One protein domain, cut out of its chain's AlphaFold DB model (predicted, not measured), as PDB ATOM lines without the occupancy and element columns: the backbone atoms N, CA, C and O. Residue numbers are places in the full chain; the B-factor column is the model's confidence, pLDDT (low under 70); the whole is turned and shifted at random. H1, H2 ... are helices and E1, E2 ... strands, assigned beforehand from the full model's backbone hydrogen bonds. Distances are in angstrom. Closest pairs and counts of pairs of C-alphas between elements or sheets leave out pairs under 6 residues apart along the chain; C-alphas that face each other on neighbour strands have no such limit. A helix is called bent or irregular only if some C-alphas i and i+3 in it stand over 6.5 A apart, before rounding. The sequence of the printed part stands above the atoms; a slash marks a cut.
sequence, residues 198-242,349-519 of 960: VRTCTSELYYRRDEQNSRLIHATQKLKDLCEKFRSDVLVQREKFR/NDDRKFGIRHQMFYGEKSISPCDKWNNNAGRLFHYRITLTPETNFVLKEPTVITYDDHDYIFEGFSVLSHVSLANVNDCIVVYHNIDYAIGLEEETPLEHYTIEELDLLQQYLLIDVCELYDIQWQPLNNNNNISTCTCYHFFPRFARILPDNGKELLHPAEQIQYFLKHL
ATOM      1  N   VAL A 198       1.051   7.901  36.314       85.50
ATOM      2  CA  VAL A 198       1.758   8.999  35.649       85.50
ATOM      3  C   VAL A 198       1.106  10.304  36.088       85.50
ATOM      4  O   VAL A 198      -0.111  10.447  35.987       85.50
ATOM      5  N   ARG A 199       1.904  11.250  36.585       86.94
ATOM      6  CA  ARG A 199       1.442  12.594  36.957       86.94
ATOM      7  C   ARG A 199       2.233  13.669  36.221       86.94
ATOM      8  O   ARG A 199       3.339  13.421  35.753       86.94
ATOM      9  N   THR A 200       1.673  14.869  36.141       86.62
ATOM     10  CA  THR A 200       2.364  16.055  35.609       86.62
ATOM     11  C   THR A 200       2.829  16.945  36.755       86.62
ATOM     12  O   THR A 200       2.179  16.981  37.800       86.62
ATOM     13  N   CYS A 201       3.944  17.654  36.566       85.25
ATOM     14  CA  CYS A 201       4.414  18.653  37.525       85.25
ATOM     15  C   CYS A 201       3.359  19.750  37.696       85.25
ATOM     16  O   CYS A 201       2.837  20.275  36.710       85.25
ATOM     17  N   THR A 202       3.049  20.102  38.940       77.56
ATOM     18  CA  THR A 202       2.057  21.133  39.257       77.56
ATOM     19  C   THR A 202       2.658  22.522  39.093       77.56
ATOM     20  O   THR A 202       3.722  22.797  39.641       77.56
ATOM     21  N   SER A 203       1.958  23.420  38.396       79.00
ATOM     22  CA  SER A 203       2.365  24.824  38.289       79.00
ATOM     23  C   SER A 203       1.156  25.753  38.215       79.00
ATOM     24  O   SER A 203       0.616  26.030  37.143       79.00
ATOM     25  N   GLU A 204       0.753  26.273  39.376       79.69
ATOM     26  CA  GLU A 204      -0.332  27.262  39.499       79.69
ATOM     27  C   GLU A 204       0.019  28.608  38.841       79.69
ATOM     28  O   GLU A 204      -0.854  29.420  38.542       79.69
ATOM     29  N   LEU A 205       1.310  28.847  38.581       86.56
ATOM     30  CA  LEU A 205       1.800  30.055  37.915       86.56
ATOM     31  C   LEU A 205       1.365  30.146  36.453       86.56
ATOM     32  O   LEU A 205       1.208  31.254  35.943       86.56
ATOM     33  N   TYR A 206       1.246  29.003  35.777       89.50
ATOM     34  CA  TYR A 206       0.939  28.932  34.348       89.50
ATOM     35  C   TYR A 206      -0.469  28.414  34.087       89.50
ATOM     36  O   TYR A 206      -1.126  28.895  33.159       89.50
ATOM     37  N   TYR A 207      -0.952  27.508  34.931       91.69
ATOM     38  CA  TYR A 207      -2.193  26.782  34.725       91.69
ATOM     39  C   TYR A 207      -3.170  27.035  35.871       91.69
ATOM     40  O   TYR A 207      -2.806  26.950  37.042       91.69
ATOM     41  N   ARG A 208      -4.436  27.296  35.536       90.69
ATOM     42  CA  ARG A 208      -5.529  27.417  36.505       90.69
ATOM     43  C   ARG A 208      -6.593  26.373  36.191       90.69
ATOM     44  O   ARG A 208      -7.061  26.295  35.058       90.69
ATOM     45  N   ARG A 209      -6.972  25.574  37.190       88.44
ATOM     46  CA  ARG A 209      -8.107  24.650  37.067       88.44
ATOM     47  C   ARG A 209      -9.407  25.439  36.978       88.44
ATOM     48  O   ARG A 209      -9.559  26.450  37.666       88.44
ATOM     49  N   ASP A 210     -10.307  24.981  36.119       86.44
ATOM     50  CA  ASP A 210     -11.631  25.572  35.998       86.44
ATOM     51  C   ASP A 210     -12.469  25.323  37.266       86.44
ATOM     52  O   ASP A 210     -12.313  24.315  37.959       86.44
ATOM     53  N   GLU A 211     -13.358  26.266  37.573       83.12
ATOM     54  CA  GLU A 211     -14.214  26.224  38.762       83.12
ATOM     55  C   GLU A 211     -15.413  25.284  38.565       83.12
ATOM     56  O   GLU A 211     -15.918  24.721  39.536       83.12
ATOM     57  N   GLN A 212     -15.855  25.081  37.316       82.06
ATOM     58  CA  GLN A 212     -17.015  24.245  36.987       82.06
ATOM     59  C   GLN A 212     -16.623  22.807  36.625       82.06
ATOM     60  O   GLN A 212     -17.320  21.866  37.010       82.06
ATOM     61  N   ASN A 213     -15.510  22.611  35.908       83.44
ATOM     62  CA  ASN A 213     -15.018  21.288  35.528       83.44
ATOM     63  C   ASN A 213     -13.588  21.041  36.025       83.44
ATOM     64  O   ASN A 213     -12.618  21.519  35.445       83.44
ATOM     65  N   SER A 214     -13.445  20.177  37.033       78.50
ATOM     66  CA  SER A 214     -12.151  19.886  37.666       78.50
ATOM     67  C   SER A 214     -11.105  19.255  36.738       78.50
ATOM     68  O   SER A 214      -9.927  19.227  37.090       78.50
ATOM     69  N   ARG A 215     -11.511  18.707  35.583       83.06
ATOM     70  CA  ARG A 215     -10.593  18.131  34.581       83.06
ATOM     71  C   ARG A 215     -10.061  19.169  33.599       83.06
ATOM     72  O   ARG A 215      -9.068  18.909  32.919       83.06
ATOM     73  N   LEU A 216     -10.739  20.307  33.479       87.69
ATOM     74  CA  LEU A 216     -10.404  21.327  32.505       87.69
ATOM     75  C   LEU A 216      -9.410  22.317  33.113       87.69
ATOM     76  O   LEU A 216      -9.574  22.796  34.236       87.69
ATOM     77  N   ILE A 217      -8.346  22.587  32.365       89.25
ATOM     78  CA  ILE A 217      -7.268  23.480  32.781       89.25
ATOM     79  C   ILE A 217      -7.139  24.603  31.761       89.25
ATOM     80  O   ILE A 217      -7.073  24.347  30.560       89.25
ATOM     81  N   HIS A 218      -7.092  25.837  32.257       90.88
ATOM     82  CA  HIS A 218      -6.945  27.055  31.471       90.88
ATOM     83  C   HIS A 218      -5.550  27.669  31.612       90.88
ATOM     84  O   HIS A 218      -4.941  27.648  32.685       90.88
ATOM     85  N   ALA A 219      -5.086  28.302  30.533       92.69
ATOM     86  CA  ALA A 219      -3.913  29.165  30.551       92.69
ATOM     87  C   ALA A 219      -4.151  30.423  31.399       92.69
ATOM     88  O   ALA A 219      -5.113  31.168  31.195       92.69
ATOM     89  N   THR A 220      -3.209  30.718  32.290       94.31
ATOM     90  CA  THR A 220      -3.077  32.043  32.914       94.31
ATOM     91  C   THR A 220      -2.516  33.065  31.917       94.31
ATOM     92  O   THR A 220      -1.958  32.702  30.880       94.31
ATOM     93  N   GLN A 221      -2.602  34.361  32.237       93.88
ATOM     94  CA  GLN A 221      -2.025  35.410  31.386       93.88
ATOM     95  C   GLN A 221      -0.509  35.245  31.203       93.88
ATOM     96  O   GLN A 221      -0.004  35.394  30.098       93.88
ATOM     97  N   LYS A 222       0.201  34.825  32.257       93.25
ATOM     98  CA  LYS A 222       1.650  34.597  32.211       93.25
ATOM     99  C   LYS A 222       2.040  33.543  31.170       93.25
ATOM    100  O   LYS A 222       3.075  33.675  30.522       93.25
ATOM    101  N   LEU A 223       1.221  32.499  31.008       93.00
ATOM    102  CA  LEU A 223       1.450  31.480  29.985       93.00
ATOM    103  C   LEU A 223       1.240  32.045  28.575       93.00
ATOM    104  O   LEU A 223       2.054  31.792  27.691       93.00
ATOM    105  N   LYS A 224       0.195  32.856  28.379       94.25
ATOM    106  CA  LYS A 224      -0.058  33.528  27.095       94.25
ATOM    107  C   LYS A 224       1.121  34.410  26.694       94.25
ATOM    108  O   LYS A 224       1.626  34.269  25.584       94.25
ATOM    109  N   ASP A 225       1.622  35.219  27.628       94.56
ATOM    110  CA  ASP A 225       2.775  36.096  27.404       94.56
ATOM    111  C   ASP A 225       4.044  35.287  27.054       94.56
ATOM    112  O   ASP A 225       4.834  35.687  26.195       94.56
ATOM    113  N   LEU A 226       4.242  34.119  27.683       93.75
ATOM    114  CA  LEU A 226       5.356  33.212  27.378       93.75
ATOM    115  C   LEU A 226       5.252  32.633  25.958       93.75
ATOM    116  O   LEU A 226       6.243  32.633  25.223       93.75
ATOM    117  N   CYS A 227       4.067  32.163  25.562       93.44
ATOM    118  CA  CYS A 227       3.803  31.651  24.217       93.44
ATOM    119  C   CYS A 227       3.980  32.739  23.147       93.44
ATOM    120  O   CYS A 227       4.586  32.489  22.103       93.44
ATOM    121  N   GLU A 228       3.503  33.958  23.410       93.19
ATOM    122  CA  GLU A 228       3.684  35.103  22.514       93.19
ATOM    123  C   GLU A 228       5.158  35.467  22.348       93.19
ATOM    124  O   GLU A 228       5.616  35.643  21.218       93.19
ATOM    125  N   LYS A 229       5.922  35.485  23.446       92.69
ATOM    126  CA  LYS A 229       7.369  35.709  23.405       92.69
ATOM    127  C   LYS A 229       8.096  34.636  22.594       92.69
ATOM    128  O   LYS A 229       8.970  34.948  21.789       92.69
ATOM    129  N   PHE A 230       7.727  33.367  22.768       91.44
ATOM    130  CA  PHE A 230       8.294  32.279  21.970       91.44
ATOM    131  C   PHE A 230       8.016  32.463  20.477       91.44
ATOM    132  O   PHE A 230       8.921  32.356  19.646       91.44
ATOM    133  N   ARG A 231       6.777  32.819  20.132       90.31
ATOM    134  CA  ARG A 231       6.381  33.099  18.753       90.31
ATOM    135  C   ARG A 231       7.150  34.287  18.166       90.31
ATOM    136  O   ARG A 231       7.646  34.172  17.046       90.31
ATOM    137  N   SER A 232       7.268  35.404  18.888       88.44
ATOM    138  CA  SER A 232       7.942  36.611  18.392       88.44
ATOM    139  C   SER A 232       9.443  36.415  18.192       88.44
ATOM    140  O   SER A 232       9.986  36.841  17.169       88.44
ATOM    141  N   ASP A 233      10.104  35.770  19.153       83.06
ATOM    142  CA  ASP A 233      11.564  35.687  19.197       83.06
ATOM    143  C   ASP A 233      12.093  34.594  18.262       83.06
ATOM    144  O   ASP A 233      13.151  34.765  17.656       83.06
ATOM    145  N   VAL A 234      11.346  33.494  18.108       82.19
ATOM    146  CA  VAL A 234      11.801  32.296  17.386       82.19
ATOM    147  C   VAL A 234      11.096  32.146  16.038       82.19
ATOM    148  O   VAL A 234      11.741  32.190  14.988       82.19
ATOM    149  N   LEU A 235       9.768  32.007  16.053       83.19
ATOM    150  CA  LEU A 235       9.001  31.582  14.875       83.19
ATOM    151  C   LEU A 235       8.883  32.692  13.824       83.19
ATOM    152  O   LEU A 235       9.157  32.474  12.643       83.19
ATOM    153  N   VAL A 236       8.544  33.917  14.244       83.69
ATOM    154  CA  VAL A 236       8.319  35.049  13.326       83.69
ATOM    155  C   VAL A 236       9.573  35.382  12.513       83.69
ATOM    156  O   VAL A 236       9.472  35.774  11.348       83.69
ATOM    157  N   GLN A 237      10.765  35.220  13.093       75.50
ATOM    158  CA  GLN A 237      12.019  35.466  12.377       75.50
ATOM    159  C   GLN A 237      12.221  34.466  11.232       75.50
ATOM    160  O   GLN A 237      12.553  34.870  10.114       75.50
ATOM    161  N   ARG A 238      11.972  33.172  11.482       80.38
ATOM    162  CA  ARG A 238      12.094  32.122  10.463       80.38
ATOM    163  C   ARG A 238      10.983  32.222   9.419       80.38
ATOM    164  O   ARG A 238      11.248  32.027   8.237       80.38
ATOM    165  N   GLU A 239       9.764  32.588   9.810       80.25
ATOM    166  CA  GLU A 239       8.664  32.829   8.870       80.25
ATOM    167  C   GLU A 239       8.960  33.975   7.900       80.25
ATOM    168  O   GLU A 239       8.713  33.837   6.701       80.25
ATOM    169  N   LYS A 240       9.523  35.087   8.392       81.94
ATOM    170  CA  LYS A 240       9.978  36.191   7.532       81.94
ATOM    171  C   LYS A 240      11.036  35.709   6.542       81.94
ATOM    172  O   LYS A 240      10.858  35.878   5.342       81.94
ATOM    173  N   PHE A 241      12.054  34.999   7.028       81.25
ATOM    174  CA  PHE A 241      13.092  34.410   6.178       81.25
ATOM    175  C   PHE A 241      12.524  33.481   5.087       81.25
ATOM    176  O   PHE A 241      12.964  33.535   3.940       81.25
ATOM    177  N   ARG A 242      11.526  32.648   5.415       80.81
ATOM    178  CA  ARG A 242      10.863  31.768   4.438       80.81
ATOM    179  C   ARG A 242      10.102  32.535   3.366       80.81
ATOM    180  O   ARG A 242      10.144  32.125   2.208       80.81
ATOM    181  N   ASN A 349      -1.730  16.132 -13.046       80.25
ATOM    182  CA  ASN A 349      -2.549  16.874 -12.082       80.25
ATOM    183  C   ASN A 349      -3.822  16.117 -11.673       80.25
ATOM    184  O   ASN A 349      -4.336  16.360 -10.583       80.25
ATOM    185  N   ASP A 350      -4.320  15.209 -12.515       81.38
ATOM    186  CA  ASP A 350      -5.486  14.389 -12.195       81.38
ATOM    187  C   ASP A 350      -5.131  13.245 -11.248       81.38
ATOM    188  O   ASP A 350      -5.820  13.055 -10.249       81.38
ATOM    189  N   ASP A 351      -4.005  12.564 -11.475       80.31
ATOM    190  CA  ASP A 351      -3.545  11.498 -10.577       80.31
ATOM    191  C   ASP A 351      -3.101  12.058  -9.210       80.31
ATOM    192  O   ASP A 351      -3.243  11.393  -8.187       80.31
ATOM    193  N   ARG A 352      -2.625  13.314  -9.156       80.88
ATOM    194  CA  ARG A 352      -2.268  14.014  -7.903       80.88
ATOM    195  C   ARG A 352      -3.448  14.246  -6.956       80.88
ATOM    196  O   ARG A 352      -3.224  14.479  -5.773       80.88
ATOM    197  N   LYS A 353      -4.690  14.186  -7.451       83.50
ATOM    198  CA  LYS A 353      -5.903  14.307  -6.618       83.50
ATOM    199  C   LYS A 353      -6.139  13.066  -5.756       83.50
ATOM    200  O   LYS A 353      -6.949  13.116  -4.835       83.50
ATOM    201  N   PHE A 354      -5.452  11.966  -6.052       83.50
ATOM    202  CA  PHE A 354      -5.666  10.672  -5.428       83.50
ATOM    203  C   PHE A 354      -4.373  10.127  -4.822       83.50
ATOM    204  O   PHE A 354      -3.270  10.430  -5.275       83.50
ATOM    205  N   GLY A 355      -4.517   9.278  -3.809       80.38
ATOM    206  CA  GLY A 355      -3.422   8.481  -3.270       80.38
ATOM    207  C   GLY A 355      -2.694   9.092  -2.072       80.38
ATOM    208  O   GLY A 355      -2.473  10.299  -1.948       80.38
ATOM    209  N   ILE A 356      -2.240   8.189  -1.208       82.69
ATOM    210  CA  ILE A 356      -1.648   8.476   0.105       82.69
ATOM    211  C   ILE A 356      -0.386   9.334  -0.014       82.69
ATOM    212  O   ILE A 356      -0.163  10.241   0.782       82.69
ATOM    213  N   ARG A 357       0.431   9.103  -1.050       80.44
ATOM    214  CA  ARG A 357       1.687   9.844  -1.254       80.44
ATOM    215  C   ARG A 357       1.470  11.318  -1.614       80.44
ATOM    216  O   ARG A 357       2.388  12.118  -1.461       80.44
ATOM    217  N   HIS A 358       0.272  11.680  -2.070       81.06
ATOM    218  CA  HIS A 358      -0.136  13.070  -2.270       81.06
ATOM    219  C   HIS A 358      -0.805  13.670  -1.025       81.06
ATOM    220  O   HIS A 358      -1.375  14.750  -1.118       81.06
ATOM    221  N   GLN A 359      -0.724  12.989   0.126       82.25
ATOM    222  CA  GLN A 359      -1.371  13.368   1.387       82.25
ATOM    223  C   GLN A 359      -2.910  13.390   1.307       82.25
ATOM    224  O   GLN A 359      -3.574  14.028   2.125       82.25
ATOM    225  N   MET A 360      -3.470  12.638   0.351       86.12
ATOM    226  CA  MET A 360      -4.908  12.504   0.119       86.12
ATOM    227  C   MET A 360      -5.425  11.216   0.762       86.12
ATOM    228  O   MET A 360      -5.210  10.121   0.239       86.12
ATOM    229  N   PHE A 361      -6.124  11.348   1.890       88.56
ATOM    230  CA  PHE A 361      -6.706  10.224   2.623       88.56
ATOM    231  C   PHE A 361      -8.223  10.205   2.441       88.56
ATOM    232  O   PHE A 361      -8.907  11.208   2.642       88.56
ATOM    233  N   TYR A 362      -8.760   9.054   2.040       89.81
ATOM    234  CA  TYR A 362     -10.197   8.902   1.829       89.81
ATOM    235  C   TYR A 362     -10.973   9.028   3.148       89.81
ATOM    236  O   TYR A 362     -10.562   8.474   4.166       89.81
ATOM    237  N   GLY A 363     -12.108   9.730   3.116       86.12
ATOM    238  CA  GLY A 363     -13.000   9.885   4.271       86.12
ATOM    239  C   GLY A 363     -12.533  10.897   5.324       86.12
ATOM    240  O   GLY A 363     -13.245  11.116   6.304       86.12
ATOM    241  N   GLU A 364     -11.387  11.553   5.124       85.31
ATOM    242  CA  GLU A 364     -10.893  12.586   6.033       85.31
ATOM    243  C   GLU A 364     -11.825  13.813   6.014       85.31
ATOM    244  O   GLU A 364     -12.115  14.393   4.966       85.31
ATOM    245  N   LYS A 365     -12.332  14.192   7.190       83.38
ATOM    246  CA  LYS A 365     -13.253  15.323   7.376       83.38
ATOM    247  C   LYS A 365     -12.550  16.463   8.101       83.38
ATOM    248  O   LYS A 365     -11.579  16.253   8.826       83.38
ATOM    249  N   SER A 366     -13.092  17.669   7.958       84.81
ATOM    250  CA  SER A 366     -12.652  18.812   8.748       84.81
ATOM    251  C   SER A 366     -12.858  18.539  10.244       84.81
ATOM    252  O   SER A 366     -13.946  18.177  10.695       84.81
ATOM    253  N   ILE A 367     -11.794  18.709  11.025       86.69
ATOM    254  CA  ILE A 367     -11.832  18.564  12.482       86.69
ATOM    255  C   ILE A 367     -12.212  19.918  13.071       86.69
ATOM    256  O   ILE A 367     -11.562  20.926  12.769       86.69
ATOM    257  N   SER A 368     -13.246  19.958  13.916       87.12
ATOM    258  CA  SER A 368     -13.633  21.198  14.595       87.12
ATOM    259  C   SER A 368     -12.445  21.759  15.390       87.12
ATOM    260  O   SER A 368     -11.654  20.993  15.936       87.12
ATOM    261  N   PRO A 369     -12.249  23.078  15.465       87.00
ATOM    262  CA  PRO A 369     -11.095  23.627  16.168       87.00
ATOM    263  C   PRO A 369     -11.173  23.300  17.668       87.00
ATOM    264  O   PRO A 369     -12.255  23.319  18.263       87.00
ATOM    265  N   CYS A 370     -10.042  22.944  18.271       89.44
ATOM    266  CA  CYS A 370      -9.888  22.897  19.726       89.44
ATOM    267  C   CYS A 370      -9.749  24.319  20.280       89.44
ATOM    268  O   CYS A 370      -9.295  25.224  19.575       89.44
ATOM    269  N   ASP A 371     -10.122  24.530  21.543       90.75
ATOM    270  CA  ASP A 371      -9.776  25.782  22.215       90.75
ATOM    271  C   ASP A 371      -8.277  25.767  22.531       90.75
ATOM    272  O   ASP A 371      -7.760  24.863  23.187       90.75
ATOM    273  N   LYS A 372      -7.573  26.777  22.030       90.31
ATOM    274  CA  LYS A 372      -6.117  26.899  22.099       90.31
ATOM    275  C   LYS A 372      -5.600  27.025  23.528       90.31
ATOM    276  O   LYS A 372      -4.513  26.543  23.833       90.31
ATOM    277  N   TRP A 373      -6.376  27.671  24.396       93.25
ATOM    278  CA  TRP A 373      -5.939  28.080  25.734       93.25
ATOM    279  C   TRP A 373      -6.424  27.155  26.847       93.25
ATOM    280  O   TRP A 373      -6.305  27.500  28.027       93.25
ATOM    281  N   ASN A 374      -6.972  25.995  26.492       90.94
ATOM    282  CA  ASN A 374      -7.350  24.967  27.446       90.94
ATOM    283  C   ASN A 374      -6.859  23.579  26.995       90.94
ATOM    284  O   ASN A 374      -6.391  23.395  25.868       90.94
ATOM    285  N   ASN A 375      -6.940  22.594  27.887       89.38
ATOM    286  CA  ASN A 375      -6.520  21.216  27.608       89.38
ATOM    287  C   ASN A 375      -7.565  20.383  26.830       89.38
ATOM    288  O   ASN A 375      -7.288  19.241  26.467       89.38
ATOM    289  N   ASN A 376      -8.753  20.936  26.550       89.44
ATOM    290  CA  ASN A 376      -9.891  20.271  25.899       89.44
ATOM    291  C   ASN A 376     -10.218  18.894  26.518       89.44
ATOM    292  O   ASN A 376     -10.450  17.909  25.807       89.44
ATOM    293  N   ALA A 377     -10.212  18.811  27.853       81.81
ATOM    294  CA  ALA A 377     -10.415  17.560  28.579       81.81
ATOM    295  C   ALA A 377     -11.688  16.813  28.130       81.81
ATOM    296  O   ALA A 377     -12.782  17.373  28.101       81.81
ATOM    297  N   GLY A 378     -11.544  15.524  27.797       82.31
ATOM    298  CA  GLY A 378     -12.639  14.655  27.343       82.31
ATOM    299  C   GLY A 378     -12.869  14.626  25.828       82.31
ATOM    300  O   GLY A 378     -13.626  13.785  25.356       82.31
ATOM    301  N   ARG A 379     -12.198  15.495  25.064       89.25
ATOM    302  CA  ARG A 379     -12.227  15.481  23.595       89.25
ATOM    303  C   ARG A 379     -11.019  14.778  22.970       89.25
ATOM    304  O   ARG A 379     -11.096  14.324  21.833       89.25
ATOM    305  N   LEU A 380      -9.911  14.728  23.704       91.69
ATOM    306  CA  LEU A 380      -8.638  14.203  23.234       91.69
ATOM    307  C   LEU A 380      -8.271  12.919  23.976       91.69
ATOM    308  O   LEU A 380      -8.381  12.842  25.201       91.69
ATOM    309  N   PHE A 381      -7.797  11.938  23.219       92.38
ATOM    310  CA  PHE A 381      -7.260  10.675  23.712       92.38
ATOM    311  C   PHE A 381      -5.736  10.754  23.754       92.38
ATOM    312  O   PHE A 381      -5.117  11.207  22.790       92.38
ATOM    313  N   HIS A 382      -5.138  10.325  24.864       92.81
ATOM    314  CA  HIS A 382      -3.701  10.415  25.097       92.81
ATOM    315  C   HIS A 382      -3.020   9.056  24.919       92.81
ATOM    316  O   HIS A 382      -3.363   8.082  25.587       92.81
ATOM    317  N   TYR A 383      -2.006   9.026  24.054       93.75
ATOM    318  CA  TYR A 383      -1.182   7.848  23.823       93.75
ATOM    319  C   TYR A 383       0.304   8.181  23.970       93.75
ATOM    320  O   TYR A 383       0.788   9.212  23.493       93.75
ATOM    321  N   ARG A 384       1.044   7.271  24.600       92.94
ATOM    322  CA  ARG A 384       2.503   7.260  24.634       92.94
ATOM    323  C   ARG A 384       3.035   6.516  23.418       92.94
ATOM    324  O   ARG A 384       2.621   5.391  23.144       92.94
ATOM    325  N   ILE A 385       3.997   7.123  22.730       93.88
ATOM    326  CA  ILE A 385       4.685   6.482  21.613       93.88
ATOM    327  C   ILE A 385       5.844   5.659  22.171       93.88
ATOM    328  O   ILE A 385       6.723   6.182  22.858       93.88
ATOM    329  N   THR A 386       5.843   4.368  21.862       91.31
ATOM    330  CA  THR A 386       6.878   3.414  22.264       91.31
ATOM    331  C   THR A 386       7.648   2.927  21.048       91.31
ATOM    332  O   THR A 386       7.130   2.923  19.933       91.31
ATOM    333  N   LEU A 387       8.906   2.538  21.253       91.12
ATOM    334  CA  LEU A 387       9.785   2.096  20.179       91.12
ATOM    335  C   LEU A 387      10.469   0.789  20.560       91.12
ATOM    336  O   LEU A 387      11.089   0.694  21.618       91.12
ATOM    337  N   THR A 388      10.410  -0.204  19.677       89.69
ATOM    338  CA  THR A 388      11.097  -1.483  19.880       89.69
ATOM    339  C   THR A 388      11.815  -1.920  18.599       89.69
ATOM    340  O   THR A 388      11.173  -1.994  17.558       89.69
ATOM    341  N   PRO A 389      13.129  -2.225  18.622       90.25
ATOM    342  CA  PRO A 389      14.087  -2.091  19.729       90.25
ATOM    343  C   PRO A 389      14.594  -0.643  19.922       90.25
ATOM    344  O   PRO A 389      14.485   0.188  19.036       90.25
ATOM    345  N   GLU A 390      15.227  -0.326  21.056       86.38
ATOM    346  CA  GLU A 390      15.710   1.042  21.357       86.38
ATOM    347  C   GLU A 390      17.186   1.300  20.964       86.38
ATOM    348  O   GLU A 390      17.775   2.311  21.343       86.38
ATOM    349  N   THR A 391      17.807   0.401  20.193       85.19
ATOM    350  CA  THR A 391      19.272   0.308  19.980       85.19
ATOM    351  C   THR A 391      19.975   1.612  19.591       85.19
ATOM    352  O   THR A 391      21.047   1.893  20.115       85.19
ATOM    353  N   ASN A 392      19.402   2.401  18.678       85.75
ATOM    354  CA  ASN A 392      19.987   3.664  18.202       85.75
ATOM    355  C   ASN A 392      19.382   4.920  18.860       85.75
ATOM    356  O   ASN A 392      19.722   6.026  18.451       85.75
ATOM    357  N   PHE A 393      18.479   4.769  19.833       85.81
ATOM    358  CA  PHE A 393      17.717   5.878  20.426       85.81
ATOM    359  C   PHE A 393      18.046   6.132  21.899       85.81
ATOM    360  O   PHE A 393      17.594   7.125  22.464       85.81
ATOM    361  N   VAL A 394      18.850   5.264  22.516       84.12
ATOM    362  CA  VAL A 394      19.405   5.473  23.855       84.12
ATOM    363  C   VAL A 394      20.798   6.078  23.710       84.12
ATOM    364  O   VAL A 394      21.730   5.420  23.247       84.12
ATOM    365  N   LEU A 395      20.940   7.352  24.079       82.44
ATOM    366  CA  LEU A 395      22.235   8.034  24.100       82.44
ATOM    367  C   LEU A 395      22.907   7.874  25.459       82.44
ATOM    368  O   LEU A 395      22.233   7.825  26.483       82.44
ATOM    369  N   LYS A 396      24.247   7.884  25.463       82.81
ATOM    370  CA  LYS A 396      25.034   7.973  26.706       82.81
ATOM    371  C   LYS A 396      24.704   9.242  27.490       82.81
ATOM    372  O   LYS A 396      24.612   9.206  28.707       82.81
ATOM    373  N   GLU A 397      24.506  10.345  26.773       85.12
ATOM    374  CA  GLU A 397      24.111  11.622  27.352       85.12
ATOM    375  C   GLU A 397      22.833  12.138  26.672       85.12
ATOM    376  O   GLU A 397      22.919  12.780  25.618       85.12
ATOM    377  N   PRO A 398      21.648  11.860  27.234       90.69
ATOM    378  CA  PRO A 398      20.383  12.349  26.692       90.69
ATOM    379  C   PRO A 398      20.201  13.858  26.919       90.69
ATOM    380  O   PRO A 398      20.969  14.504  27.639       90.69
ATOM    381  N   THR A 399      19.169  14.431  26.301       92.38
ATOM    382  CA  THR A 399      18.703  15.779  26.630       92.38
ATOM    383  C   THR A 399      18.026  15.758  28.005       92.38
ATOM    384  O   THR A 399      17.088  14.989  28.234       92.38
ATOM    385  N   VAL A 400      18.505  16.611  28.913       93.06
ATOM    386  CA  VAL A 400      18.031  16.721  30.299       93.06
ATOM    387  C   VAL A 400      17.594  18.155  30.574       93.06
ATOM    388  O   VAL A 400      18.304  19.095  30.216       93.06
ATOM    389  N   ILE A 401      16.436  18.315  31.215       94.25
ATOM    390  CA  ILE A 401      15.927  19.603  31.691       94.25
ATOM    391  C   ILE A 401      15.886  19.568  33.215       94.25
ATOM    392  O   ILE A 401      15.250  18.695  33.799       94.25
ATOM    393  N   THR A 402      16.555  20.530  33.847       92.50
ATOM    394  CA  THR A 402      16.576  20.680  35.304       92.50
ATOM    395  C   THR A 402      15.438  21.598  35.745       92.50
ATOM    396  O   THR A 402      15.423  22.771  35.358       92.50
ATOM    397  N   TYR A 403      14.513  21.096  36.557       91.94
ATOM    398  CA  TYR A 403      13.401  21.864  37.115       91.94
ATOM    399  C   TYR A 403      13.190  21.482  38.579       91.94
ATOM    400  O   TYR A 403      13.180  20.299  38.902       91.94
ATOM    401  N   ASP A 404      13.039  22.485  39.447       89.00
ATOM    402  CA  ASP A 404      12.844  22.301  40.894       89.00
ATOM    403  C   ASP A 404      13.884  21.352  41.527       89.00
ATOM    404  O   ASP A 404      13.531  20.387  42.192       89.00
ATOM    405  N   ASP A 405      15.171  21.571  41.226       90.62
ATOM    406  CA  ASP A 405      16.320  20.743  41.651       90.62
ATOM    407  C   ASP A 405      16.279  19.266  41.213       90.62
ATOM    408  O   ASP A 405      16.999  18.415  41.742       90.62
ATOM    409  N   HIS A 406      15.474  18.955  40.198       92.19
ATOM    410  CA  HIS A 406      15.336  17.613  39.657       92.19
ATOM    411  C   HIS A 406      15.597  17.550  38.152       92.19
ATOM    412  O   HIS A 406      15.206  18.431  37.385       92.19
ATOM    413  N   ASP A 407      16.209  16.446  37.730       93.75
ATOM    414  CA  ASP A 407      16.553  16.189  36.337       93.75
ATOM    415  C   ASP A 407      15.441  15.397  35.641       93.75
ATOM    416  O   ASP A 407      15.123  14.263  36.016       93.75
ATOM    417  N   TYR A 408      14.865  15.982  34.591       95.06
ATOM    418  CA  TYR A 408      13.895  15.329  33.717       95.06
ATOM    419  C   TYR A 408      14.573  14.910  32.412       95.06
ATOM    420  O   TYR A 408      15.121  15.741  31.685       95.06
ATOM    421  N   ILE A 409      14.511  13.617  32.096       94.06
ATOM    422  CA  ILE A 409      15.199  13.015  30.947       94.06
ATOM    423  C   ILE A 409      14.214  12.829  29.794       94.06
ATOM    424  O   ILE A 409      13.059  12.448  30.004       94.06
ATOM    425  N   PHE A 410      14.666  13.066  28.565       93.81
ATOM    426  CA  PHE A 410      13.856  12.847  27.373       93.81
ATOM    427  C   PHE A 410      13.480  11.363  27.162       93.81
ATOM    428  O   PHE A 410      14.314  10.508  26.849       93.81
ATOM    429  N   GLU A 411      12.189  11.050  27.274       91.00
ATOM    430  CA  GLU A 411      11.655   9.683  27.161       91.00
ATOM    431  C   GLU A 411      11.144   9.356  25.749       91.00
ATOM    432  O   GLU A 411      11.147   8.198  25.338       91.00
ATOM    433  N   GLY A 412      10.736  10.365  24.979       92.81
ATOM    434  CA  GLY A 412      10.120  10.178  23.668       92.81
ATOM    435  C   GLY A 412       9.016  11.193  23.423       92.81
ATOM    436  O   GLY A 412       9.100  12.325  23.893       92.81
ATOM    437  N   PHE A 413       7.979  10.786  22.699       94.69
ATOM    438  CA  PHE A 413       6.849  11.646  22.359       94.69
ATOM    439  C   PHE A 413       5.534  11.054  22.856       94.69
ATOM    440  O   PHE A 413       5.376   9.838  22.980       94.69
ATOM    441  N   SER A 414       4.588  11.940  23.123       93.56
ATOM    442  CA  SER A 414       3.178  11.603  23.290       93.56
ATOM    443  C   SER A 414       2.392  12.148  22.107       93.56
ATOM    444  O   SER A 414       2.790  13.138  21.489       93.56
ATOM    445  N   VAL A 415       1.265  11.505  21.816       93.94
ATOM    446  CA  VAL A 415       0.295  11.960  20.823       93.94
ATOM    447  C   VAL A 415      -1.071  12.143  21.473       93.94
ATOM    448  O   VAL A 415      -1.534  11.288  22.232       93.94
ATOM    449  N   LEU A 416      -1.711  13.274  21.176       93.56
ATOM    450  CA  LEU A 416      -3.127  13.500  21.444       93.56
ATOM    451  C   LEU A 416      -3.905  13.344  20.142       93.56
ATOM    452  O   LEU A 416      -3.586  13.995  19.145       93.56
ATOM    453  N   SER A 417      -4.928  12.493  20.158       93.12
ATOM    454  CA  SER A 417      -5.818  12.287  19.017       93.12
ATOM    455  C   SER A 417      -7.246  12.707  19.332       93.12
ATOM    456  O   SER A 417      -7.728  12.537  20.449       93.12
ATOM    457  N   HIS A 418      -7.940  13.218  18.318       91.81
ATOM    458  CA  HIS A 418      -9.368  13.533  18.371       91.81
ATOM    459  C   HIS A 418     -10.260  12.281  18.292       91.81
ATOM    460  O   HIS A 418     -11.458  12.359  18.556       91.81
ATOM    461  N   VAL A 419      -9.689  11.136  17.904       90.00
ATOM    462  CA  VAL A 419     -10.385   9.858  17.716       90.00
ATOM    463  C   VAL A 419      -9.638   8.774  18.492       90.00
ATOM    464  O   VAL A 419      -8.422   8.844  18.652       90.00
ATOM    465  N   SER A 420     -10.355   7.767  18.988       90.31
ATOM    466  CA  SER A 420      -9.722   6.618  19.642       90.31
ATOM    467  C   SER A 420      -8.872   5.817  18.646       90.31
ATOM    468  O   SER A 420      -9.312   5.514  17.537       90.31
ATOM    469  N   LEU A 421      -7.657   5.457  19.064       87.69
ATOM    470  CA  LEU A 421      -6.664   4.723  18.273       87.69
ATOM    471  C   LEU A 421      -6.503   3.258  18.717       87.69
ATOM    472  O   LEU A 421      -5.510   2.622  18.381       87.69
ATOM    473  N   ALA A 422      -7.472   2.699  19.452       78.88
ATOM    474  CA  ALA A 422      -7.368   1.357  20.039       78.88
ATOM    475  C   ALA A 422      -7.160   0.219  19.012       78.88
ATOM    476  O   ALA A 422      -6.522  -0.780  19.327       78.88
ATOM    477  N   ASN A 423      -7.662   0.380  17.782       79.38
ATOM    478  CA  ASN A 423      -7.620  -0.648  16.731       79.38
ATOM    479  C   ASN A 423      -6.515  -0.403  15.684       79.38
ATOM    480  O   ASN A 423      -6.658  -0.810  14.525       79.38
ATOM    481  N   VAL A 424      -5.454   0.332  16.027       85.12
ATOM    482  CA  VAL A 424      -4.339   0.602  15.107       85.12
ATOM    483  C   VAL A 424      -3.180  -0.351  15.394       85.12
ATOM    484  O   VAL A 424      -2.794  -0.548  16.540       85.12
ATOM    485  N   ASN A 425      -2.623  -0.931  14.334       85.50
ATOM    486  CA  ASN A 425      -1.453  -1.796  14.424       85.50
ATOM    487  C   ASN A 425      -0.166  -0.988  14.610       85.50
ATOM    488  O   ASN A 425      -0.076   0.153  14.150       85.50
ATOM    489  N   ASP A 426       0.858  -1.624  15.180       87.31
ATOM    490  CA  ASP A 426       2.197  -1.041  15.280       87.31
ATOM    491  C   ASP A 426       2.721  -0.601  13.905       87.31
ATOM    492  O   ASP A 426       2.628  -1.327  12.912       87.31
ATOM    493  N   CYS A 427       3.306   0.592  13.840       87.31
ATOM    494  CA  CYS A 427       3.927   1.096  12.621       87.31
ATOM    495  C   CYS A 427       5.363   0.566  12.532       87.31
ATOM    496  O   CYS A 427       6.190   0.878  13.389       87.31
ATOM    497  N   ILE A 428       5.679  -0.234  11.510       84.12
ATOM    498  CA  ILE A 428       7.024  -0.800  11.340       84.12
ATOM    499  C   ILE A 428       7.849   0.069  10.386       84.12
ATOM    500  O   ILE A 428       7.580   0.127   9.185       84.12
ATOM    501  N   VAL A 429       8.914   0.673  10.907       80.69
ATOM    502  CA  VAL A 429       9.852   1.539  10.181       80.69
ATOM    503  C   VAL A 429      11.233   0.893  10.164       80.69
ATOM    504  O   VAL A 429      11.756   0.482  11.193       80.69
ATOM    505  N   VAL A 430      11.864   0.837   8.996       78.19
ATOM    506  CA  VAL A 430      13.206   0.267   8.826       78.19
ATOM    507  C   VAL A 430      14.196   1.390   8.780       78.19
ATOM    508  O   VAL A 430      14.256   2.186   7.841       78.19
ATOM    509  N   TYR A 431      15.040   1.394   9.795       77.94
ATOM    510  CA  TYR A 431      16.009   2.438   9.988       77.94
ATOM    511  C   TYR A 431      17.383   1.821  10.253       77.94
ATOM    512  O   TYR A 431      17.528   0.888  11.032       77.94
ATOM    513  N   HIS A 432      18.421   2.254   9.532       77.81
ATOM    514  CA  HIS A 432      19.752   1.615   9.574       77.81
ATOM    515  C   HIS A 432      19.749   0.080   9.393       77.81
ATOM    516  O   HIS A 432      20.594  -0.611   9.957       77.81
ATOM    517  N   ASN A 433      18.838  -0.455   8.575       80.00
ATOM    518  CA  ASN A 433      18.618  -1.897   8.381       80.00
ATOM    519  C   ASN A 433      18.134  -2.653   9.631       80.00
ATOM    520  O   ASN A 433      18.418  -3.840   9.773       80.00
ATOM    521  N   ILE A 434      17.462  -1.963  10.546       82.88
ATOM    522  CA  ILE A 434      16.815  -2.548  11.717       82.88
ATOM    523  C   ILE A 434      15.329  -2.217  11.618       82.88
ATOM    524  O   ILE A 434      14.980  -1.064  11.357       82.88
ATOM    525  N   ASP A 435      14.488  -3.218  11.834       83.31
ATOM    526  CA  ASP A 435      13.039  -3.065  11.873       83.31
ATOM    527  C   ASP A 435      12.656  -2.520  13.255       83.31
ATOM    528  O   ASP A 435      12.856  -3.185  14.275       83.31
ATOM    529  N   TYR A 436      12.147  -1.291  13.295       86.44
ATOM    530  CA  TYR A 436      11.608  -0.662  14.495       86.44
ATOM    531  C   TYR A 436      10.088  -0.704  14.449       86.44
ATOM    532  O   TYR A 436       9.484  -0.158  13.530       86.44
ATOM    533  N   ALA A 437       9.468  -1.301  15.457       89.12
ATOM    534  CA  ALA A 437       8.037  -1.204  15.686       89.12
ATOM    535  C   ALA A 437       7.749  -0.005  16.596       89.12
ATOM    536  O   ALA A 437       8.248   0.077  17.725       89.12
ATOM    537  N   ILE A 438       6.963   0.932  16.071       90.75
ATOM    538  CA  ILE A 438       6.427   2.089  16.779       90.75
ATOM    539  C   ILE A 438       5.034   1.708  17.280       90.75
ATOM    540  O   ILE A 438       4.102   1.583  16.484       90.75
ATOM    541  N   GLY A 439       4.913   1.512  18.590       90.50
ATOM    542  CA  GLY A 439       3.663   1.140  19.248       90.50
ATOM    543  C   GLY A 439       2.999   2.328  19.937       90.50
ATOM    544  O   GLY A 439       3.674   3.264  20.380       90.50
ATOM    545  N   LEU A 440       1.675   2.274  20.067       92.50
ATOM    546  CA  LEU A 440       0.879   3.251  20.809       92.50
ATOM    547  C   LEU A 440       0.328   2.614  22.080       92.50
ATOM    548  O   LEU A 440      -0.440   1.658  22.027       92.50
ATOM    549  N   GLU A 441       0.699   3.165  23.230       90.62
ATOM    550  CA  GLU A 441       0.163   2.740  24.519       90.62
ATOM    551  C   GLU A 441      -0.754   3.820  25.083       90.62
ATOM    552  O   GLU A 441      -0.327   4.955  25.295       90.62
ATOM    553  N   GLU A 442      -2.013   3.481  25.344       90.44
ATOM    554  CA  GLU A 442      -2.953   4.408  25.977       90.44
ATOM    555  C   GLU A 442      -2.529   4.698  27.425       90.44
ATOM    556  O   GLU A 442      -2.282   3.784  28.221       90.44
ATOM    557  N   GLU A 443      -2.440   5.984  27.762       87.50
ATOM    558  CA  GLU A 443      -2.086   6.471  29.094       87.50
ATOM    559  C   GLU A 443      -3.190   7.368  29.658       87.50
ATOM    560  O   GLU A 443      -4.042   7.892  28.941       87.50
ATOM    561  N   THR A 444      -3.160   7.582  30.974       84.62
ATOM    562  CA  THR A 444      -4.072   8.521  31.631       84.62
ATOM    563  C   THR A 444      -3.935   9.923  31.025       84.62
ATOM    564  O   THR A 444      -2.818  10.334  30.688       84.62
ATOM    565  N   PRO A 445      -5.043  10.674  30.882       81.62
ATOM    566  CA  PRO A 445      -5.003  12.014  30.311       81.62
ATOM    567  C   PRO A 445      -4.124  12.931  31.164       81.62
ATOM    568  O   PRO A 445      -4.161  12.881  32.394       81.62
ATOM    569  N   LEU A 446      -3.323  13.761  30.498       83.00
ATOM    570  CA  LEU A 446      -2.483  14.746  31.170       83.00
ATOM    571  C   LEU A 446      -3.335  15.909  31.683       83.00
ATOM    572  O   LEU A 446      -4.335  16.281  31.073       83.00
ATOM    573  N   GLU A 447      -2.925  16.496  32.802       82.75
ATOM    574  CA  GLU A 447      -3.643  17.626  33.392       82.75
ATOM    575  C   GLU A 447      -3.098  18.960  32.860       82.75
ATOM    576  O   GLU A 447      -3.828  19.711  32.214       82.75
ATOM    577  N   HIS A 448      -1.812  19.245  33.093       89.81
ATOM    578  CA  HIS A 448      -1.210  20.571  32.903       89.81
ATOM    579  C   HIS A 448      -0.607  20.778  31.500       89.81
ATOM    580  O   HIS A 448       0.600  20.627  31.307       89.81
ATOM    581  N   TYR A 449      -1.443  21.122  30.520       92.06
ATOM    582  CA  TYR A 449      -1.020  21.576  29.188       92.06
ATOM    583  C   TYR A 449      -2.104  22.440  28.530       92.06
ATOM    584  O   TYR A 449      -3.268  22.399  28.923       92.06
ATOM    585  N   THR A 450      -1.741  23.176  27.484       92.94
ATOM    586  CA  THR A 450      -2.681  23.816  26.551       92.94
ATOM    587  C   THR A 450      -2.305  23.513  25.107       92.94
ATOM    588  O   THR A 450      -1.138  23.258  24.812       92.94
ATOM    589  N   ILE A 451      -3.283  23.506  24.197       93.00
ATOM    590  CA  ILE A 451      -3.059  23.115  22.793       93.00
ATOM    591  C   ILE A 451      -2.085  24.056  22.080       93.00
ATOM    592  O   ILE A 451      -1.233  23.589  21.330       93.00
ATOM    593  N   GLU A 452      -2.141  25.354  22.377       92.69
ATOM    594  CA  GLU A 452      -1.223  26.335  21.791       92.69
ATOM    595  C   GLU A 452       0.250  26.019  22.103       92.69
ATOM    596  O   GLU A 452       1.101  26.136  21.225       92.69
ATOM    597  N   GLU A 453       0.574  25.582  23.326       93.75
ATOM    598  CA  GLU A 453       1.947  25.194  23.680       93.75
ATOM    599  C   GLU A 453       2.433  24.005  22.852       93.75
ATOM    600  O   GLU A 453       3.568  24.004  22.373       93.75
ATOM    601  N   LEU A 454       1.571  22.998  22.680       93.31
ATOM    602  CA  LEU A 454       1.909  21.790  21.933       93.31
ATOM    603  C   LEU A 454       2.131  22.118  20.455       93.31
ATOM    604  O   LEU A 454       3.138  21.703  19.886       93.31
ATOM    605  N   ASP A 455       1.244  22.919  19.862       92.00
ATOM    606  CA  ASP A 455       1.340  23.330  18.461       92.00
ATOM    607  C   ASP A 455       2.601  24.174  18.201       92.00
ATOM    608  O   ASP A 455       3.285  23.969  17.198       92.00
ATOM    609  N   LEU A 456       2.971  25.072  19.127       92.62
ATOM    610  CA  LEU A 456       4.210  25.856  19.039       92.62
ATOM    611  C   LEU A 456       5.462  24.970  19.099       92.62
ATOM    612  O   LEU A 456       6.389  25.159  18.306       92.62
ATOM    613  N   LEU A 457       5.496  23.998  20.018       92.25
ATOM    614  CA  LEU A 457       6.606  23.049  20.134       92.25
ATOM    615  C   LEU A 457       6.715  22.154  18.895       92.25
ATOM    616  O   LEU A 457       7.818  21.942  18.385       92.25
ATOM    617  N   GLN A 458       5.581  21.671  18.386       91.94
ATOM    618  CA  GLN A 458       5.511  20.868  17.170       91.94
ATOM    619  C   GLN A 458       6.005  21.658  15.949       91.94
ATOM    620  O   GLN A 458       6.841  21.153  15.196       91.94
ATOM    621  N   GLN A 459       5.544  22.902  15.772       90.69
ATOM    622  CA  GLN A 459       5.972  23.783  14.681       90.69
ATOM    623  C   GLN A 459       7.481  24.047  14.740       90.69
ATOM    624  O   GLN A 459       8.181  23.872  13.739       90.69
ATOM    625  N   TYR A 460       7.993  24.421  15.914       90.50
ATOM    626  CA  TYR A 460       9.414  24.698  16.093       90.50
ATOM    627  C   TYR A 460      10.276  23.472  15.762       90.50
ATOM    628  O   TYR A 460      11.220  23.550  14.976       90.50
ATOM    629  N   LEU A 461       9.932  22.308  16.312       91.31
ATOM    630  CA  LEU A 461      10.762  21.120  16.172       91.31
ATOM    631  C   LEU A 461      10.694  20.509  14.767       91.31
ATOM    632  O   LEU A 461      11.727  20.220  14.162       91.31
ATOM    633  N   LEU A 462       9.487  20.304  14.238       89.81
ATOM    634  CA  LEU A 462       9.297  19.547  13.000       89.81
ATOM    635  C   LEU A 462       9.489  20.409  11.752       89.81
ATOM    636  O   LEU A 462      10.003  19.916  10.748       89.81
ATOM    637  N   ILE A 463       9.131  21.694  11.810       88.06
ATOM    638  CA  ILE A 463       9.175  22.585  10.646       88.06
ATOM    639  C   ILE A 463      10.420  23.481  10.687       88.06
ATOM    640  O   ILE A 463      11.122  23.591   9.681       88.06
ATOM    641  N   ASP A 464      10.734  24.120  11.818       88.44
ATOM    642  CA  ASP A 464      11.840  25.093  11.887       88.44
ATOM    643  C   ASP A 464      13.220  24.465  12.069       88.44
ATOM    644  O   ASP A 464      14.187  24.974  11.498       88.44
ATOM    645  N   VAL A 465      13.313  23.376  12.836       89.31
ATOM    646  CA  VAL A 465      14.575  22.659  13.067       89.31
ATOM    647  C   VAL A 465      14.759  21.521  12.059       89.31
ATOM    648  O   VAL A 465      15.799  21.460  11.406       89.31
ATOM    649  N   CYS A 466      13.762  20.641  11.905       89.06
ATOM    650  CA  CYS A 466      13.855  19.467  11.025       89.06
ATOM    651  C   CYS A 466      13.482  19.725   9.553       89.06
ATOM    652  O   CYS A 466      13.713  18.854   8.720       89.06
ATOM    653  N   GLU A 467      12.900  20.879   9.213       89.94
ATOM    654  CA  GLU A 467      12.524  21.230   7.833       89.94
ATOM    655  C   GLU A 467      11.640  20.170   7.137       89.94
ATOM    656  O   GLU A 467      11.840  19.855   5.961       89.94
ATOM    657  N   LEU A 468      10.674  19.586   7.858       88.06
ATOM    658  CA  LEU A 468       9.719  18.613   7.311       88.06
ATOM    659  C   LEU A 468       8.533  19.334   6.655       88.06
ATOM    660  O   LEU A 468       7.448  19.433   7.230       88.06
ATOM    661  N   TYR A 469       8.756  19.878   5.458       86.12
ATOM    662  CA  TYR A 469       7.786  20.752   4.787       86.12
ATOM    663  C   TYR A 469       6.623  20.014   4.111       86.12
ATOM    664  O   TYR A 469       5.541  20.579   3.990       86.12
ATOM    665  N   ASP A 470       6.828  18.764   3.689       84.75
ATOM    666  CA  ASP A 470       5.855  18.024   2.867       84.75
ATOM    667  C   ASP A 470       4.804  17.264   3.701       84.75
ATOM    668  O   ASP A 470       4.046  16.456   3.163       84.75
ATOM    669  N   ILE A 471       4.760  17.500   5.019       84.56
ATOM    670  CA  ILE A 471       3.761  16.912   5.919       84.56
ATOM    671  C   ILE A 471       2.554  17.831   6.001       84.56
ATOM    672  O   ILE A 471       2.658  18.992   6.404       84.56
ATOM    673  N   GLN A 472       1.388  17.276   5.694       84.88
ATOM    674  CA  GLN A 472       0.131  17.975   5.873       84.88
ATOM    675  C   GLN A 472      -0.453  17.671   7.258       84.88
ATOM    676  O   GLN A 472      -1.039  16.618   7.478       84.88
ATOM    677  N   TRP A 473      -0.295  18.608   8.193       84.31
ATOM    678  CA  TRP A 473      -0.734  18.451   9.590       84.31
ATOM    679  C   TRP A 473      -2.237  18.651   9.814       84.31
ATOM    680  O   TRP A 473      -2.758  18.268  10.859       84.31
ATOM    681  N   GLN A 474      -2.919  19.295   8.868       85.69
ATOM    682  CA  GLN A 474      -4.354  19.573   8.913       85.69
ATOM    683  C   GLN A 474      -5.078  18.765   7.834       85.69
ATOM    684  O   GLN A 474      -4.533  18.604   6.739       85.69
ATOM    685  N   PRO A 475      -6.320  18.321   8.088       81.12
ATOM    686  CA  PRO A 475      -7.099  17.622   7.076       81.12
ATOM    687  C   PRO A 475      -7.336  18.538   5.870       81.12
ATOM    688  O   PRO A 475      -7.413  19.765   6.011       81.12
ATOM    689  N   LEU A 476      -7.435  17.957   4.673       72.75
ATOM    690  CA  LEU A 476      -7.615  18.741   3.454       72.75
ATOM    691  C   LEU A 476      -9.001  19.413   3.451       72.75
ATOM    692  O   LEU A 476     -10.032  18.751   3.351       72.75
ATOM    693  N   ASN A 477      -9.034  20.743   3.551       62.44
ATOM    694  CA  ASN A 477     -10.273  21.512   3.459       62.44
ATOM    695  C   ASN A 477     -10.519  21.954   2.018       62.44
ATOM    696  O   ASN A 477      -9.820  22.820   1.504       62.44
ATOM    697  N   ASN A 478     -11.593  21.454   1.405       54.69
ATOM    698  CA  ASN A 478     -12.076  21.985   0.124       54.69
ATOM    699  C   ASN A 478     -12.677  23.403   0.258       54.69
ATOM    700  O   ASN A 478     -12.830  24.103  -0.739       54.69
ATOM    701  N   ASN A 479     -12.994  23.841   1.486       56.03
ATOM    702  CA  ASN A 479     -13.574  25.152   1.780       56.03
ATOM    703  C   ASN A 479     -12.580  26.011   2.579       56.03
ATOM    704  O   ASN A 479     -12.413  25.811   3.782       56.03
ATOM    705  N   ASN A 480     -11.985  27.017   1.933       56.38
ATOM    706  CA  ASN A 480     -10.948  27.902   2.496       56.38
ATOM    707  C   ASN A 480     -11.361  28.718   3.745       56.38
ATOM    708  O   ASN A 480     -10.520  29.391   4.334       56.38
ATOM    709  N   ASN A 481     -12.631  28.675   4.163       56.34
ATOM    710  CA  ASN A 481     -13.180  29.553   5.204       56.34
ATOM    711  C   ASN A 481     -13.384  28.882   6.577       56.34
ATOM    712  O   ASN A 481     -13.810  29.556   7.512       56.34
ATOM    713  N   ILE A 482     -13.113  27.579   6.724       65.94
ATOM    714  CA  ILE A 482     -13.301  26.862   7.996       65.94
ATOM    715  C   ILE A 482     -11.929  26.594   8.620       65.94
ATOM    716  O   ILE A 482     -11.126  25.852   8.063       65.94
ATOM    717  N   SER A 483     -11.652  27.186   9.785       71.81
ATOM    718  CA  SER A 483     -10.434  26.888  10.548       71.81
ATOM    719  C   SER A 483     -10.502  25.467  11.113       71.81
ATOM    720  O   SER A 483     -11.395  25.173  11.911       71.81
ATOM    721  N   THR A 484      -9.565  24.601  10.731       83.50
ATOM    722  CA  THR A 484      -9.467  23.221  11.228       83.50
ATOM    723  C   THR A 484      -8.346  23.042  12.236       83.50
ATOM    724  O   THR A 484      -7.320  23.724  12.191       83.50
ATOM    725  N   CYS A 485      -8.552  22.102  13.159       87.56
ATOM    726  CA  CYS A 485      -7.492  21.623  14.040       87.56
ATOM    727  C   CYS A 485      -6.494  20.739  13.269       87.56
ATOM    728  O   CYS A 485      -6.806  20.247  12.180       87.56
ATOM    729  N   THR A 486      -5.307  20.515  13.835       88.75
ATOM    730  CA  THR A 486      -4.384  19.484  13.344       88.75
ATOM    731  C   THR A 486      -4.969  18.088  13.580       88.75
ATOM    732  O   THR A 486      -5.799  17.887  14.469       88.75
ATOM    733  N   CYS A 487      -4.561  17.102  12.779       89.50
ATOM    734  CA  CYS A 487      -5.056  15.730  12.931       89.50
ATOM    735  C   CYS A 487      -4.620  15.127  14.277       89.50
ATOM    736  O   CYS A 487      -5.418  14.496  14.980       89.50
ATOM    737  N   TYR A 488      -3.366  15.389  14.655       92.50
ATOM    738  CA  TYR A 488      -2.727  14.913  15.876       92.50
ATOM    739  C   TYR A 488      -1.834  16.007  16.466       92.50
ATOM    740  O   TYR A 488      -1.141  16.700  15.717       92.50
ATOM    741  N   HIS A 489      -1.808  16.111  17.796       93.00
ATOM    742  CA  HIS A 489      -0.863  16.974  18.510       93.00
ATOM    743  C   HIS A 489       0.256  16.112  19.100       93.00
ATOM    744  O   HIS A 489       0.004  15.277  19.974       93.00
ATOM    745  N   PHE A 490       1.482  16.306  18.622       93.75
ATOM    746  CA  PHE A 490       2.674  15.624  19.117       93.75
ATOM    747  C   PHE A 490       3.485  16.549  20.011       93.75
ATOM    748  O   PHE A 490       3.706  17.711  19.680       93.75
ATOM    749  N   PHE A 491       3.996  16.022  21.119       92.69
ATOM    750  CA  PHE A 491       4.841  16.808  22.013       92.69
ATOM    751  C   PHE A 491       5.895  15.954  22.723       92.69
ATOM    752  O   PHE A 491       5.664  14.763  22.983       92.69
ATOM    753  N   PRO A 492       7.073  16.534  23.011       94.50
ATOM    754  CA  PRO A 492       8.151  15.813  23.660       94.50
ATOM    755  C   PRO A 492       7.843  15.565  25.142       94.50
ATOM    756  O   PRO A 492       7.271  16.398  25.848       94.50
ATOM    757  N   ARG A 493       8.258  14.392  25.618       92.88
ATOM    758  CA  ARG A 493       8.119  13.959  27.007       92.88
ATOM    759  C   ARG A 493       9.461  14.033  27.710       92.88
ATOM    760  O   ARG A 493      10.404  13.335  27.329       92.88
ATOM    761  N   PHE A 494       9.501  14.798  28.789       94.06
ATOM    762  CA  PHE A 494      10.590  14.774  29.754       94.06
ATOM    763  C   PHE A 494      10.057  14.182  31.045       94.06
ATOM    764  O   PHE A 494       9.078  14.681  31.601       94.06
ATOM    765  N   ALA A 495      10.663  13.083  31.471       92.69
ATOM    766  CA  ALA A 495      10.155  12.291  32.568       92.69
ATOM    767  C   ALA A 495      11.217  12.048  33.630       92.69
ATOM    768  O   ALA A 495      12.402  11.879  33.333       92.69
ATOM    769  N   ARG A 496      10.742  11.947  34.866       92.31
ATOM    770  CA  ARG A 496      11.499  11.477  36.014       92.31
ATOM    771  C   ARG A 496      10.794  10.270  36.622       92.31
ATOM    772  O   ARG A 496       9.564  10.203  36.667       92.31
ATOM    773  N   ILE A 497      11.584   9.306  37.081       90.12
ATOM    774  CA  ILE A 497      11.091   8.135  37.807       90.12
ATOM    775  C   ILE A 497      11.025   8.490  39.296       90.12
ATOM    776  O   ILE A 497      11.999   8.989  39.860       90.12
ATOM    777  N   LEU A 498       9.870   8.257  39.914       89.00
ATOM    778  CA  LEU A 498       9.643   8.436  41.348       89.00
ATOM    779  C   LEU A 498       9.988   7.140  42.105       89.00
ATOM    780  O   LEU A 498       9.872   6.054  41.530       89.00
ATOM    781  N   PRO A 499      10.364   7.223  43.396       86.31
ATOM    782  CA  PRO A 499      10.713   6.047  44.199       86.31
ATOM    783  C   PRO A 499       9.568   5.024  44.307       86.31
ATOM    784  O   PRO A 499       9.827   3.825  44.348       86.31
ATOM    785  N   ASP A 500       8.310   5.471  44.248       85.88
ATOM    786  CA  ASP A 500       7.117   4.617  44.366       85.88
ATOM    787  C   ASP A 500       6.733   3.899  43.055       85.88
ATOM    788  O   ASP A 500       5.569   3.559  42.850       85.88
ATOM    789  N   ASN A 501       7.666   3.732  42.107       83.62
ATOM    790  CA  ASN A 501       7.377   3.235  40.749       83.62
ATOM    791  C   ASN A 501       6.310   4.087  40.009       83.62
ATOM    792  O   ASN A 501       5.614   3.629  39.094       83.62
ATOM    793  N   GLY A 502       6.178   5.348  40.427       86.19
ATOM    794  CA  GLY A 502       5.421   6.389  39.745       86.19
ATOM    795  C   GLY A 502       6.296   7.124  38.735       86.19
ATOM    796  O   GLY A 502       7.527   7.074  38.787       86.19
ATOM    797  N   LYS A 503       5.660   7.836  37.812       90.00
ATOM    798  CA  LYS A 503       6.357   8.663  36.827       90.00
ATOM    799  C   LYS A 503       5.833  10.083  36.853       90.00
ATOM    800  O   LYS A 503       4.623  10.301  36.883       90.00
ATOM    801  N   GLU A 504       6.745  11.038  36.804       91.69
ATOM    802  CA  GLU A 504       6.413  12.454  36.754       91.69
ATOM    803  C   GLU A 504       6.871  13.064  35.432       91.69
ATOM    804  O   GLU A 504       8.014  12.877  35.015       91.69
ATOM    805  N   LEU A 505       5.960  13.774  34.765       93.31
ATOM    806  CA  LEU A 505       6.187  14.442  33.490       93.31
ATOM    807  C   LEU A 505       6.315  15.953  33.678       93.31
ATOM    808  O   LEU A 505       5.523  16.573  34.394       93.31
ATOM    809  N   LEU A 506       7.281  16.548  32.982       94.00
ATOM    810  CA  LEU A 506       7.474  17.993  32.938       94.00
ATOM    811  C   LEU A 506       6.422  18.652  32.035       94.00
ATOM    812  O   LEU A 506       6.232  18.233  30.889       94.00
ATOM    813  N   HIS A 507       5.767  19.704  32.529       92.62
ATOM    814  CA  HIS A 507       4.738  20.414  31.768       92.62
ATOM    815  C   HIS A 507       5.340  21.230  30.596       92.62
ATOM    816  O   HIS A 507       6.470  21.720  30.709       92.62
ATOM    817  N   PRO A 508       4.610  21.428  29.478       93.19
ATOM    818  CA  PRO A 508       5.139  22.091  28.278       93.19
ATOM    819  C   PRO A 508       5.642  23.527  28.490       93.19
ATOM    820  O   PRO A 508       6.640  23.901  27.873       93.19
ATOM    821  N   ALA A 509       5.036  24.312  29.390       93.06
ATOM    822  CA  ALA A 509       5.472  25.694  29.630       93.06
ATOM    823  C   ALA A 509       6.945  25.787  30.059       93.06
ATOM    824  O   ALA A 509       7.675  26.658  29.582       93.06
ATOM    825  N   GLU A 510       7.412  24.868  30.913       92.62
ATOM    826  CA  GLU A 510       8.812  24.869  31.345       92.62
ATOM    827  C   GLU A 510       9.737  24.421  30.213       92.62
ATOM    828  O   GLU A 510      10.854  24.915  30.096       92.62
ATOM    829  N   GLN A 511       9.263  23.549  29.320       93.19
ATOM    830  CA  GLN A 511      10.019  23.163  28.129       93.19
ATOM    831  C   GLN A 511      10.226  24.373  27.204       93.19
ATOM    832  O   GLN A 511      11.356  24.652  26.805       93.19
ATOM    833  N   ILE A 512       9.171  25.154  26.931       93.12
ATOM    834  CA  ILE A 512       9.260  26.407  26.155       93.12
ATOM    835  C   ILE A 512      10.213  27.398  26.835       93.12
ATOM    836  O   ILE A 512      11.081  27.982  26.181       93.12
ATOM    837  N   GLN A 513      10.091  27.571  28.153       92.69
ATOM    838  CA  GLN A 513      10.967  28.445  28.930       92.69
ATOM    839  C   GLN A 513      12.435  27.993  28.868       92.69
ATOM    840  O   GLN A 513      13.330  28.827  28.694       92.69
ATOM    841  N   TYR A 514      12.692  26.689  28.969       92.50
ATOM    842  CA  TYR A 514      14.019  26.101  28.815       92.50
ATOM    843  C   TYR A 514      14.579  26.380  27.414       92.50
ATOM    844  O   TYR A 514      15.699  26.886  27.305       92.50
ATOM    845  N   PHE A 515      13.798  26.165  26.348       89.31
ATOM    846  CA  PHE A 515      14.246  26.455  24.981       89.31
ATOM    847  C   PHE A 515      14.561  27.937  24.797       89.31
ATOM    848  O   PHE A 515      15.645  28.259  24.325       89.31
ATOM    849  N   LEU A 516      13.715  28.852  25.276       90.81
ATOM    850  CA  LEU A 516      14.008  30.291  25.241       90.81
ATOM    851  C   LEU A 516      15.282  30.665  26.005       90.81
ATOM    852  O   LEU A 516      16.066  31.498  25.556       90.81
ATOM    853  N   LYS A 517      15.509  30.053  27.169       91.06
ATOM    854  CA  LYS A 517      16.695  30.316  27.994       91.06
ATOM    855  C   LYS A 517      17.980  29.813  27.332       91.06
ATOM    856  O   LYS A 517      19.040  30.422  27.531       91.06
ATOM    857  N   HIS A 518      17.893  28.710  26.591       89.19
ATOM    858  CA  HIS A 518      19.023  28.060  25.930       89.19
ATOM    859  C   HIS A 518      19.251  28.528  24.490       89.19
ATOM    860  O   HIS A 518      20.383  28.396  24.018       89.19
ATOM    861  N   LEU A 519      18.253  29.151  23.851       88.75
ATOM    862  CA  LEU A 519      18.334  29.763  22.525       88.75
ATOM    863  C   LEU A 519      19.192  31.033  22.533       88.75
ATOM    864  O   LEU A 519      18.716  32.161  22.436       88.75
TER     865      LEU A 519
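Overview. This is residues 198 to 242 and 349 to 519 of the 960 residues of the protein "Hypothetical protein" of Rotaria sp. Silwood1 (UniProt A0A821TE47). A strongly twisted sheet of eight strands has two helices, H2 and H3, packed on it, and the longest helix, H1, lies over those two, away from the sheet. A small hairpin, E2 and E3, comes just before H1, and a stretch with no named element, residues 349 to 380, reaches up to 34 A from the mean of the C-alphas. The printed part has 216 residues with three named helices and ten named strands, in the order E1 E2 E3 H1 E4 E5 E6 E7 E8 H2 E9 E10 H3; its class is mixed, helices and strands. The large sheet is branched and mixed: E1 and E10 are parallel, its other neighbours antiparallel. The whole is compact, with a radius of gyration of the C-alphas of 18.4 A and spans of 58 by 44 by 39 A.

Arrangement. Start at E1, residues 198 to 200, parallel to E10, residues 503 to 505; N 199 and O 503, 2.9 A apart, are within hydrogen-bond range, as are the N and O pairs below. E2, residues 207 to 209, and E3, residues 217 to 219, form a hairpin, N 208 to O 218 2.9 A. Past H1, residues 221 to 242, find E4, residues 381 to 388, with E6, residues 406 to 417, on one side, N 383 to O 415 2.9 A, and E8, residues 434 to 442, on the other, N 384 to O 441 2.8 A. E6 bends by 66 degrees at residue 410; E4 and E5, residues 400 to 403, lie on one side of it and E9, residues 488 to 497, on the other, N 411 to O 493 2.9 A. E5 and E6 are a hairpin, N 401 to O 408 2.9 A; so are E7, residues 427 to 431, and E8, N 429 to O 436 2.8 A, and E9 and E10, N 496 to O 504 2.9 A. H2, residues 451 to 465, is on the sheet, its closest C-alphas to E9 being Leu 454 and Phe 491, 5.8 A apart. H3, residues 508 to 518, is on the sheet at a height of 8.5 A; its closest C-alphas to E5 are Tyr 514 and Ile 401, 7.4 A apart. H1 touches H2 at a shallow tilt of 27 degrees, the same way, closest at C-alphas 227 and 453, 6.7 A. Every O i to N i+4 pair is within range in H3, 15 of 18 in H1 and 10 of 11 in H2.

Along the chain. Find C-alpha 198 at (1.758, 8.999, 35.649), where E1 begins. H1 runs 30.1 A and is only just irregular, C-alphas 233 and 236 being 6.7 A apart. E6 spans 30.0 A, E9 26.8 A and H2 20.1 A. H3 ends at C-alpha 518, (19.023, 28.060, 25.930).

Size, cuts and confidence. The C-alphas of Asp 350 and Pro 499 are farthest apart, 59.3 A. Residues 243 to 348 are not printed; C-alphas 242 and 349 are 26.0 A apart across this cut. The links E4 to E5 and H2 to E9 are long. Residues 477 to 482 have pLDDT under 70.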